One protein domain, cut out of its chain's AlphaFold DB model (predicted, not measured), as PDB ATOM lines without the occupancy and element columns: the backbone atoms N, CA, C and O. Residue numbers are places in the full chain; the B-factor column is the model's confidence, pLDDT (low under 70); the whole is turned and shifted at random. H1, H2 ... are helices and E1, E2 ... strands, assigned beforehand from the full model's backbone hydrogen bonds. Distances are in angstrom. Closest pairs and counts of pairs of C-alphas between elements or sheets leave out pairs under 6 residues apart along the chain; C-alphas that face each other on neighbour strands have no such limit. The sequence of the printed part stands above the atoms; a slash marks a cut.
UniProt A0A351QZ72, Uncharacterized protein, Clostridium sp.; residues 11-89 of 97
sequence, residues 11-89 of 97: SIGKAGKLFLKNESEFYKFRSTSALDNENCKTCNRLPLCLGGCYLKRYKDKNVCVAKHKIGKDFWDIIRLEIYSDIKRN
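Overview. This is residues 11 to 89 of the 97 residues of an uncharacterized protein of Clostridium sp. (UniProt A0A351QZ72). What does the model look like? It is an open, flat arch: a loose middle of loops and the short helices H2, H3 and H4, with H1 leading out to a small loop and E1 at one end, and the long helix H5 as a leg at the other. Residues 13 to 18 and 79 to 89 stick out. What is it made of? The 79 printed residues hold, in order, E1, H1, H2, H3, H4 and H5; the class is mostly helix, with under half of the residues in named elements. How spread out is it? It is only just extended, close to loose, with a radius of gyration of the C-alphas of 17.7 A and spans of 48 by 34 by 15 A.

Along the chain. Where does the first element lie? E1 is residues 18 to 20, from C-alpha 18 at (131.985, 104.522, 174.516). Where are the helices? H1 is residues 23 to 30, 10.4 A long; H2 is 38 to 41, H3 is 46 to 49 and H4 is 54 to 59, 8.9 A. H5, residues 74 to 87, is 20.3 A long and ends at C-alpha 87 (118.389, 131.463, 142.476).

Arrangement. What is beside E1? It pairs with no named strand, but residues 11 to 12 pair antiparallel with residues 18 to 19 of E1. Which helices come near each other? H1 and H4 are close but not clearly touching, C-alphas of Phe 29 and Tyr 58 being closest at 6.1 A, at a steep tilt of 55 degrees, opposite ways. H2 and H3 are close but not clearly touching, with the C-alphas of Cys 40 and Leu 46 closest at 6.2 A. H5 touches no helix. Are the helix backbones well formed? In H1, H4 and H5 every O i to N i+4 pair is within hydrogen-bond range; H2 and H3 are too short for such a pair.

Size, cuts and confidence. How large is it? The C-alphas farthest apart, those of Lys 14 and Asp 73, are 51.6 A apart. Is anything missing or uncertain? The printed part has no cut; the link from H4 to H5, 14 residues, is long, and residues 66 to 72 have pLDDT under 70.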
ATOM      1  N   SER A  11     137.216 107.412 174.230       91.12
ATOM      2  CA  SER A  11     137.495 106.559 173.079       91.12
ATOM      3  C   SER A  11     136.315 105.629 172.792       91.12
ATOM      4  O   SER A  11     135.429 105.436 173.623       91.12
ATOM      5  N   ILE A  12     136.294 105.062 171.587       91.88
ATOM      6  CA  ILE A  12     135.351 104.011 171.198       91.88
ATOM      7  C   ILE A  12     136.124 102.693 171.206       91.88
ATOM      8  O   ILE A  12     137.167 102.585 170.563       91.88
ATOM      9  N   GLY A  13     135.647 101.703 171.959       91.38
ATOM     10  CA  GLY A  13     136.261 100.376 171.989       91.38
ATOM     11  C   GLY A  13     135.781  99.459 170.868       91.38
ATOM     12  O   GLY A  13     134.900  99.798 170.082       91.38
ATOM     13  N   LYS A  14     136.332  98.240 170.842       84.88
ATOM     14  CA  LYS A  14     136.171  97.256 169.751       84.88
ATOM     15  C   LYS A  14     134.731  96.785 169.472       84.88
ATOM     16  O   LYS A  14     134.508  96.152 168.452       84.88
ATOM     17  N   ALA A  15     133.765  97.113 170.331       92.19
ATOM     18  CA  ALA A  15     132.344  96.783 170.165       92.19
ATOM     19  C   ALA A  15     131.440  98.029 170.054       92.19
ATOM     20  O   ALA A  15     130.255  97.965 170.359       92.19
ATOM     21  N   GLY A  16     131.999  99.199 169.727       88.31
ATOM     22  CA  GLY A  16     131.241 100.457 169.699       88.31
ATOM     23  C   GLY A  16     130.932 101.037 171.086       88.31
ATOM     24  O   GLY A  16     130.304 102.088 171.187       88.31
ATOM     25  N   LYS A  17     131.399 100.393 172.167       91.69
ATOM     26  CA  LYS A  17     131.257 100.908 173.533       91.69
ATOM     27  C   LYS A  17     132.049 102.205 173.692       91.69
ATOM     28  O   LYS A  17     133.248 102.241 173.410       91.69
ATOM     29  N   LEU A  18     131.375 103.243 174.176       89.44
ATOM     30  CA  LEU A  18     131.985 104.522 174.516       89.44
ATOM     31  C   LEU A  18     132.681 104.410 175.882       89.44
ATOM     32  O   LEU A  18     132.054 104.023 176.866       89.44
ATOM     33  N   PHE A  19     133.965 104.753 175.942       91.75
ATOM     34  CA  PHE A  19     134.743 104.846 177.175       91.75
ATOM     35  C   PHE A  19     135.022 106.313 177.461       91.75
ATOM     36  O   PHE A  19     135.839 106.935 176.783       91.75
ATOM     37  N   LEU A  20     134.319 106.873 178.441       91.94
ATOM     38  CA  LEU A  20     134.471 108.267 178.834       91.94
ATOM     39  C   LEU A  20     135.642 108.420 179.809       91.94
ATOM     40  O   LEU A  20     135.781 107.644 180.748       91.94
ATOM     41  N   LYS A  21     136.478 109.439 179.597       90.75
ATOM     42  CA  LYS A  21     137.562 109.799 180.529       90.75
ATOM     43  C   LYS A  21     137.027 110.475 181.789       90.75
ATOM     44  O   LYS A  21     137.568 110.285 182.870       90.75
ATOM     45  N   ASN A  22     135.992 111.295 181.621       90.31
ATOM     46  CA  ASN A  22     135.293 111.993 182.690       90.31
ATOM     47  C   ASN A  22     133.817 112.109 182.295       90.31
ATOM     48  O   ASN A  22     133.468 112.873 181.392       90.31
ATOM     49  N   GLU A  23     132.960 111.322 182.945       91.44
ATOM     50  CA  GLU A  23     131.529 111.294 182.635       91.44
ATOM     51  C   GLU A  23     130.848 112.624 182.954       91.44
ATOM     52  O   GLU A  23     130.096 113.137 182.127       91.44
ATOM     53  N   SER A  24     131.157 113.222 184.107       91.94
ATOM     54  CA  SER A  24     130.568 114.497 184.526       91.94
ATOM     55  C   SER A  24     130.849 115.603 183.511       91.94
ATOM     56  O   SER A  24     129.948 116.350 183.138       91.94
ATOM     57  N   GLU A  25     132.090 115.699 183.039       89.81
ATOM     58  CA  GLU A  25     132.497 116.706 182.058       89.81
ATOM     59  C   GLU A  25     131.839 116.460 180.690       89.81
ATOM     60  O   GLU A  25     131.380 117.397 180.038       89.81
ATOM     61  N   PHE A  26     131.719 115.196 180.270       90.88
ATOM     62  CA  PHE A  26     131.005 114.836 179.043       90.88
ATOM     63  C   PHE A  26     129.522 115.220 179.106       90.88
ATOM     64  O   PHE A  26     128.995 115.798 178.154       90.88
ATOM     65  N   TYR A  27     128.844 114.926 180.218       92.00
ATOM     66  CA  TYR A  27     127.428 115.256 180.372       92.00
ATOM     67  C   TYR A  27     127.189 116.756 180.522       92.00
ATOM     68  O   TYR A  27     126.236 117.260 179.933       92.00
ATOM     69  N   LYS A  28     128.090 117.483 181.191       90.81
ATOM     70  CA  LYS A  28     128.086 118.952 181.225       90.81
ATOM     71  C   LYS A  28     128.250 119.554 179.828       90.81
ATOM     72  O   LYS A  28     127.560 120.506 179.467       90.81
ATOM     73  N   PHE A  29     129.141 118.985 179.014       90.69
ATOM     74  CA  PHE A  29     129.257 119.370 177.613       90.69
ATOM     75  C   PHE A  29     127.948 119.124 176.872       90.69
ATOM     76  O   PHE A  29     127.408 120.072 176.319       90.69
ATOM     77  N   ARG A  30     127.398 117.904 176.944       90.75
ATOM     78  CA  ARG A  30     126.121 117.489 176.326       90.75
ATOM     79  C   ARG A  30     124.916 118.337 176.740       90.75
ATOM     80  O   ARG A  30     123.986 118.481 175.950       90.75
ATOM     81  N   SER A  31     124.910 118.857 177.962       92.69
ATOM     82  CA  SER A  31     123.818 119.678 178.488       92.69
ATOM     83  C   SER A  31     123.925 121.150 178.093       92.69
ATOM     84  O   SER A  31     123.030 121.920 178.419       92.69
ATOM     85  N   THR A  32     124.997 121.561 177.408       92.19
ATOM     86  CA  THR A  32     125.193 122.963 177.018       92.19
ATOM     87  C   THR A  32     124.113 123.411 176.051       92.19
ATOM     88  O   THR A  32     123.950 122.847 174.963       92.19
ATOM     89  N   SER A  33     123.415 124.481 176.417       92.25
ATOM     90  CA  SER A  33     122.309 125.031 175.651       92.25
ATOM     91  C   SER A  33     122.616 126.440 175.165       92.25
ATOM     92  O   SER A  33     123.344 127.213 175.781       92.25
ATOM     93  N   ALA A  34     122.024 126.812 174.030       91.88
ATOM     94  CA  ALA A  34     121.979 128.218 173.636       91.88
ATOM     95  C   ALA A  34     121.175 129.056 174.645       91.88
ATOM     96  O   ALA A  34     121.441 130.243 174.807       91.88
ATOM     97  N   LEU A  35     120.220 128.430 175.338       92.06
ATOM     98  CA  LEU A  35     119.351 129.082 176.314       92.06
ATOM     99  C   LEU A  35     120.054 129.373 177.645       92.06
ATOM    100  O   LEU A  35     119.481 130.073 178.470       92.06
ATOM    101  N   ASP A  36     121.292 128.915 177.844       91.88
ATOM    102  CA  ASP A  36     122.102 129.299 179.008       91.88
ATOM    103  C   ASP A  36     122.572 130.768 178.923       91.88
ATOM    104  O   ASP A  36     123.000 131.349 179.920       91.88
ATOM    105  N   ASN A  37     122.474 131.385 177.737       91.12
ATOM    106  CA  ASN A  37     122.772 132.794 177.495       91.12
ATOM    107  C   ASN A  37     121.484 133.630 177.488       91.12
ATOM    108  O   ASN A  37     120.655 133.479 176.586       91.12
ATOM    109  N   GLU A  38     121.350 134.587 178.410       89.81
ATOM    110  CA  GLU A  38     120.181 135.485 178.471       89.81
ATOM    111  C   GLU A  38     119.942 136.253 177.163       89.81
ATOM    112  O   GLU A  38     118.800 136.454 176.759       89.81
ATOM    113  N   ASN A  39     121.008 136.615 176.441       87.44
ATOM    114  CA  ASN A  39     120.866 137.299 175.153       87.44
ATOM    115  C   ASN A  39     120.250 136.387 174.088       87.44
ATOM    116  O   ASN A  39     119.597 136.876 173.175       87.44
ATOM    117  N   CYS A  40     120.491 135.075 174.154       89.38
ATOM    118  CA  CYS A  40     119.944 134.129 173.188       89.38
ATOM    119  C   CYS A  40     118.464 133.850 173.448       89.38
ATOM    120  O   CYS A  40     117.724 133.714 172.480       89.38
ATOM    121  N   LYS A  41     118.021 133.832 174.713       89.38
ATOM    122  CA  LYS A  41     116.610 133.605 175.075       89.38
ATOM    123  C   LYS A  41     115.653 134.611 174.428       89.38
ATOM    124  O   LYS A  41     114.521 134.261 174.121       89.38
ATOM    125  N   THR A  42     116.114 135.841 174.208       88.19
ATOM    126  CA  THR A  42     115.322 136.936 173.627       88.19
ATOM    127  C   THR A  42     115.736 137.286 172.194       88.19
ATOM    128  O   THR A  42     115.197 138.216 171.596       88.19
ATOM    129  N   CYS A  43     116.690 136.555 171.606       84.69
ATOM    130  CA  CYS A  43     117.194 136.855 170.272       84.69
ATOM    131  C   CYS A  43     116.241 136.331 169.193       84.69
ATOM    132  O   CYS A  43     116.143 135.125 168.972       84.69
ATOM    133  N   ASN A  44     115.638 137.238 168.422       81.19
ATOM    134  CA  ASN A  44     114.839 136.892 167.241       81.19
ATOM    135  C   ASN A  44     115.624 136.102 166.172       81.19
ATOM    136  O   ASN A  44     115.029 135.386 165.375       81.19
ATOM    137  N   ARG A  45     116.962 136.186 166.176       80.81
ATOM    138  CA  ARG A  45     117.851 135.443 165.268       80.81
ATOM    139  C   ARG A  45     118.225 134.047 165.774       80.81
ATOM    140  O   ARG A  45     118.954 133.334 165.080       80.81
ATOM    141  N   LEU A  46     117.784 133.645 166.970       85.81
ATOM    142  CA  LEU A  46     118.098 132.324 167.524       85.81
ATOM    143  C   LEU A  46     117.674 131.168 166.598       85.81
ATOM    144  O   LEU A  46     118.503 130.278 166.414       85.81
ATOM    145  N   PRO A  47     116.487 131.176 165.955       83.44
ATOM    146  CA  PRO A  47     116.087 130.099 165.048       83.44
ATOM    147  C   PRO A  47     117.030 129.902 163.854       83.44
ATOM    148  O   PRO A  47     117.154 128.789 163.361       83.44
ATOM    149  N   LEU A  48     117.726 130.958 163.416       79.69
ATOM    150  CA  LEU A  48     118.682 130.875 162.308       79.69
ATOM    151  C   LEU A  48     120.079 130.456 162.775       79.69
ATOM    152  O   LEU A  48     120.723 129.621 162.150       79.69
ATOM    153  N   CYS A  49     120.580 131.043 163.867       84.56
ATOM    154  CA  CYS A  49     121.950 130.769 164.312       84.56
ATOM    155  C   CYS A  49     122.072 129.542 165.222       84.56
ATOM    156  O   CYS A  49     123.184 129.053 165.423       84.56
ATOM    157  N   LEU A  50     120.967 129.083 165.823       87.88
ATOM    158  CA  LEU A  50     120.900 127.957 166.765       87.88
ATOM    159  C   LEU A  50     121.911 128.074 167.928       87.88
ATOM    160  O   LEU A  50     122.462 127.091 168.429       87.88
ATOM    161  N   GLY A  51     122.200 129.313 168.338       87.81
ATOM    162  CA  GLY A  51     123.184 129.650 169.371       87.81
ATOM    163  C   GLY A  51     124.644 129.614 168.903       87.81
ATOM    164  O   GLY A  51     125.553 129.751 169.723       87.81
ATOM    165  N   GLY A  52     124.911 129.394 167.615       86.94
ATOM    166  CA  GLY A  52     126.254 129.341 167.039       86.94
ATOM    167  C   GLY A  52     127.031 128.064 167.383       86.94
ATOM    168  O   GLY A  52     126.471 126.973 167.493       86.94
ATOM    169  N   CYS A  53     128.349 128.188 167.552       86.75
ATOM    170  CA  CYS A  53     129.230 127.046 167.807       86.75
ATOM    171  C   CYS A  53     129.017 126.459 169.212       86.75
ATOM    172  O   CYS A  53     129.295 127.111 170.218       86.75
ATOM    173  N   TYR A  54     128.604 125.191 169.262       88.31
ATOM    174  CA  TYR A  54     128.366 124.440 170.496       88.31
ATOM    175  C   TYR A  54     129.582 124.417 171.437       88.31
ATOM    176  O   TYR A  54     129.462 124.691 172.626       88.31
ATOM    177  N   LEU A  55     130.777 124.171 170.891       88.00
ATOM    178  CA  LEU A  55     132.016 124.107 171.670       88.00
ATOM    179  C   LEU A  55     132.427 125.469 172.248       88.00
ATOM    180  O   LEU A  55     132.940 125.533 173.363       88.00
ATOM    181  N   LYS A  56     132.157 126.569 171.533       88.38
ATOM    182  CA  LYS A  56     132.366 127.914 172.086       88.38
ATOM    183  C   LYS A  56     131.416 128.186 173.247       88.38
ATOM    184  O   LYS A  56     131.877 128.695 174.257       88.38
ATOM    185  N   ARG A  57     130.138 127.803 173.131       90.62
ATOM    186  CA  ARG A  57     129.163 127.951 174.228       90.62
ATOM    187  C   ARG A  57     129.551 127.156 175.465       90.62
ATOM    188  O   ARG A  57     129.375 127.632 176.576       90.62
ATOM    189  N   TYR A  58     130.107 125.966 175.260       90.38
ATOM    190  CA  TYR A  58     130.602 125.150 176.358       90.38
ATOM    191  C   TYR A  58     131.708 125.861 177.151       90.38
ATOM    192  O   TYR A  58     131.704 125.864 178.379       90.38
ATOM    193  N   LYS A  59     132.661 126.467 176.433       89.44
ATOM    194  CA  LYS A  59     133.787 127.199 177.026       89.44
ATOM    195  C   LYS A  59     133.364 128.543 177.627       89.44
ATOM    196  O   LYS A  59     133.917 128.951 178.639       89.44
ATOM    197  N   ASP A  60     132.400 129.215 177.004       89.81
ATOM    198  CA  ASP A  60     131.860 130.504 177.428       89.81
ATOM    199  C   ASP A  60     130.347 130.568 177.173       89.81
ATOM    200  O   ASP A  60     129.891 130.762 176.044       89.81
ATOM    201  N   LYS A  61     129.563 130.477 178.251       87.62
ATOM    202  CA  LYS A  61     128.095 130.542 178.204       87.62
ATOM    203  C   LYS A  61     127.547 131.893 177.730       87.62
ATOM    204  O   LYS A  61     126.393 131.970 177.328       87.62
ATOM    205  N   ASN A  62     128.347 132.960 177.761       88.31
ATOM    206  CA  ASN A  62     127.910 134.304 177.383       88.31
ATOM    207  C   ASN A  62     128.172 134.629 175.905       88.31
ATOM    208  O   ASN A  62     127.729 135.679 175.418       88.31
ATOM    209  N   VAL A  63     128.837 133.734 175.166       86.75
ATOM    210  CA  VAL A  63     129.122 133.930 173.742       86.75
ATOM    211  C   VAL A  63     127.826 133.992 172.928       86.75
ATOM    212  O   VAL A  63     126.930 133.161 173.072       86.75
ATOM    213  N   CYS A  64     127.715 134.984 172.043       84.12
ATOM    214  CA  CYS A  64     126.583 135.126 171.129       84.12
ATOM    215  C   CYS A  64     127.076 135.593 169.758       84.12
ATOM    216  O   CYS A  64     127.599 136.697 169.617       84.12
ATOM    217  N   VAL A  65     126.888 134.757 168.734       74.12
ATOM    218  CA  VAL A  65     127.312 135.059 167.354       74.12
ATOM    219  C   VAL A  65     126.458 136.146 166.698       74.12
ATOM    220  O   VAL A  65     126.949 136.883 165.850       74.12
ATOM    221  N   ALA A  66     125.207 136.306 167.141       67.31
ATOM    222  CA  ALA A  66     124.295 137.327 166.632       67.31
ATOM    223  C   ALA A  66     124.641 138.752 167.109       67.31
ATOM    224  O   ALA A  66     124.099 139.711 166.562       67.31
ATOM    225  N   LYS A  67     125.553 138.906 168.089       63.28
ATOM    226  CA  LYS A  67     126.069 140.218 168.526       63.28
ATOM    227  C   LYS A  67     126.999 140.873 167.506       63.28
ATOM    228  O   LYS A  67     127.239 142.076 167.610       63.28
ATOM    229  N   HIS A  68     127.503 140.137 166.512       56.16
ATOM    230  CA  HIS A  68     128.099 140.793 165.354       56.16
ATOM    231  C   HIS A  68     126.995 141.595 164.667       56.16
ATOM    232  O   HIS A  68     126.046 141.023 164.132       56.16
ATOM    233  N   LYS A  69     127.100 142.930 164.746       53.81
ATOM    234  CA  LYS A  69     126.203 143.880 164.088       53.81
ATOM    235  C   LYS A  69     126.208 143.606 162.586       53.81
ATOM    236  O   LYS A  69     126.969 144.204 161.836       53.81
ATOM    237  N   ILE A  70     125.341 142.712 162.134       58.16
ATOM    238  CA  ILE A  70     124.876 142.753 160.760       58.16
ATOM    239  C   ILE A  70     124.035 144.023 160.724       58.16
ATOM    240  O   ILE A  70     122.966 144.055 161.329       58.16
ATOM    241  N   GLY A  71     124.560 145.085 160.110       58.78
ATOM    242  CA  GLY A  71     123.901 146.392 159.978       58.78
ATOM    243  C   GLY A  71     122.654 146.369 159.088       58.78
ATOM    244  O   GLY A  71     122.302 147.390 158.515       58.78
ATOM    245  N   LYS A  72     122.032 145.199 158.930       63.44
ATOM    246  CA  LYS A  72     120.803 144.968 158.184       63.44
ATOM    247  C   LYS A  72     119.748 144.429 159.131       63.44
ATOM    248  O   LYS A  72     120.069 143.696 160.081       63.44
ATOM    249  N   ASP A  73     118.506 144.797 158.858       73.38
ATOM    250  CA  ASP A  73     117.378 144.283 159.608       73.38
ATOM    251  C   ASP A  73     117.284 142.755 159.455       73.38
ATOM    252  O   ASP A  73     117.757 142.166 158.480       73.38
ATOM    253  N   PHE A  74     116.721 142.084 160.459       72.06
ATOM    254  CA  PHE A  74     116.576 140.627 160.444       72.06
ATOM    255  C   PHE A  74     115.805 140.136 159.212       72.06
ATOM    256  O   PHE A  74     116.206 139.147 158.594       72.06
ATOM    257  N   TRP A  75     114.757 140.860 158.816       76.00
ATOM    258  CA  TRP A  75     113.952 140.517 157.648       76.00
ATOM    259  C   TRP A  75     114.729 140.630 156.340       76.00
ATOM    260  O   TRP A  75     114.517 139.821 155.440       76.00
ATOM    261  N   ASP A  76     115.683 141.555 156.245       80.31
ATOM    262  CA  ASP A  76     116.537 141.674 155.062       80.31
ATOM    263  C   ASP A  76     117.474 140.475 154.921       80.31
ATOM    264  O   ASP A  76     117.730 140.016 153.809       80.31
ATOM    265  N   ILE A  77     117.965 139.933 156.039       76.81
ATOM    266  CA  ILE A  77     118.785 138.716 156.031       76.81
ATOM    267  C   ILE A  77     117.947 137.528 155.545       76.81
ATOM    268  O   ILE A  77     118.397 136.790 154.675       76.81
ATOM    269  N   ILE A  78     116.717 137.379 156.051       80.31
ATOM    270  CA  ILE A  78     115.798 136.321 155.607       80.31
ATOM    271  C   ILE A  78     115.486 136.456 154.114       80.31
ATOM    272  O   ILE A  78     115.572 135.474 153.380       80.31
ATOM    273  N   ARG A  79     115.163 137.666 153.642       83.56
ATOM    274  CA  ARG A  79     114.879 137.924 152.221       83.56
ATOM    275  C   ARG A  79     116.058 137.552 151.326       83.56
ATOM    276  O   ARG A  79     115.849 136.966 150.269       83.56
ATOM    277  N   LEU A  80     117.285 137.871 151.743       81.25
ATOM    278  CA  LEU A  80     118.492 137.518 150.995       81.25
ATOM    279  C   LEU A  80     118.710 136.002 150.921       81.25
ATOM    280  O   LEU A  80     119.094 135.511 149.860       81.25
ATOM    281  N   GLU A  81     118.441 135.272 152.005       81.94
ATOM    282  CA  GLU A  81     118.549 133.809 152.020       81.94
ATOM    283  C   GLU A  81     117.518 133.176 151.077       81.94
ATOM    284  O   GLU A  81     117.884 132.410 150.188       81.94
ATOM    285  N   ILE A  82     116.250 133.600 151.173       84.75
ATOM    286  CA  ILE A  82     115.171 133.147 150.279       84.75
ATOM    287  C   ILE A  82     115.521 133.435 148.816       84.75
ATOM    288  O   ILE A  82     115.381 132.564 147.960       84.75
ATOM    289  N   TYR A  83     116.019 134.638 148.515       85.81
ATOM    290  CA  TYR A  83     116.438 134.999 147.161       85.81
ATOM    291  C   TYR A  83     117.576 134.099 146.648       85.81
ATOM    292  O   TYR A  83     117.552 133.656 145.498       85.81
ATOM    293  N   SER A  84     118.569 133.806 147.494       86.00
ATOM    294  CA  SER A  84     119.662 132.884 147.164       86.00
ATOM    295  C   SER A  84     119.143 131.474 146.869       86.00
ATOM    296  O   SER A  84     119.584 130.851 145.901       86.00
ATOM    297  N   ASP A  85     118.194 130.983 147.661       86.12
ATOM    298  CA  ASP A  85     117.608 129.652 147.496       86.12
ATOM    299  C   ASP A  85     116.753 129.535 146.231       86.12
ATOM    300  O   ASP A  85     116.872 128.536 145.516       86.12
ATOM    301  N   ILE A  86     115.980 130.575 145.892       89.38
ATOM    302  CA  ILE A  86     115.266 130.676 144.608       89.38
ATOM    303  C   ILE A  86     116.272 130.634 143.454       89.38
ATOM    304  O   ILE A  86     116.137 129.820 142.542       89.38
ATOM    305  N   LYS A  87     117.344 131.438 143.515       90.56
ATOM    306  CA  LYS A  87     118.389 131.463 142.476       90.56
ATOM    307  C   LYS A  87     119.083 130.105 142.296       90.56
ATOM    308  O   LYS A  87     119.569 129.801 141.209       90.56
ATOM    309  N   ARG A  88     119.149 129.294 143.356       88.56
ATOM    310  CA  ARG A  88     119.718 127.938 143.348       88.56
ATOM    311  C   ARG A  88     118.693 126.840 143.036       88.56
ATOM    312  O   ARG A  88     119.072 125.673 143.051       88.56
ATOM    313  N   ASN A  89     117.435 127.186 142.750       84.19
ATOM    314  CA  ASN A  89     116.321 126.248 142.556       84.19
ATOM    315  C   ASN A  89     116.097 125.287 143.742       84.19
ATOM    316  O   ASN A  89     115.590 124.180 143.560       84.19
TER     317      ASN A  89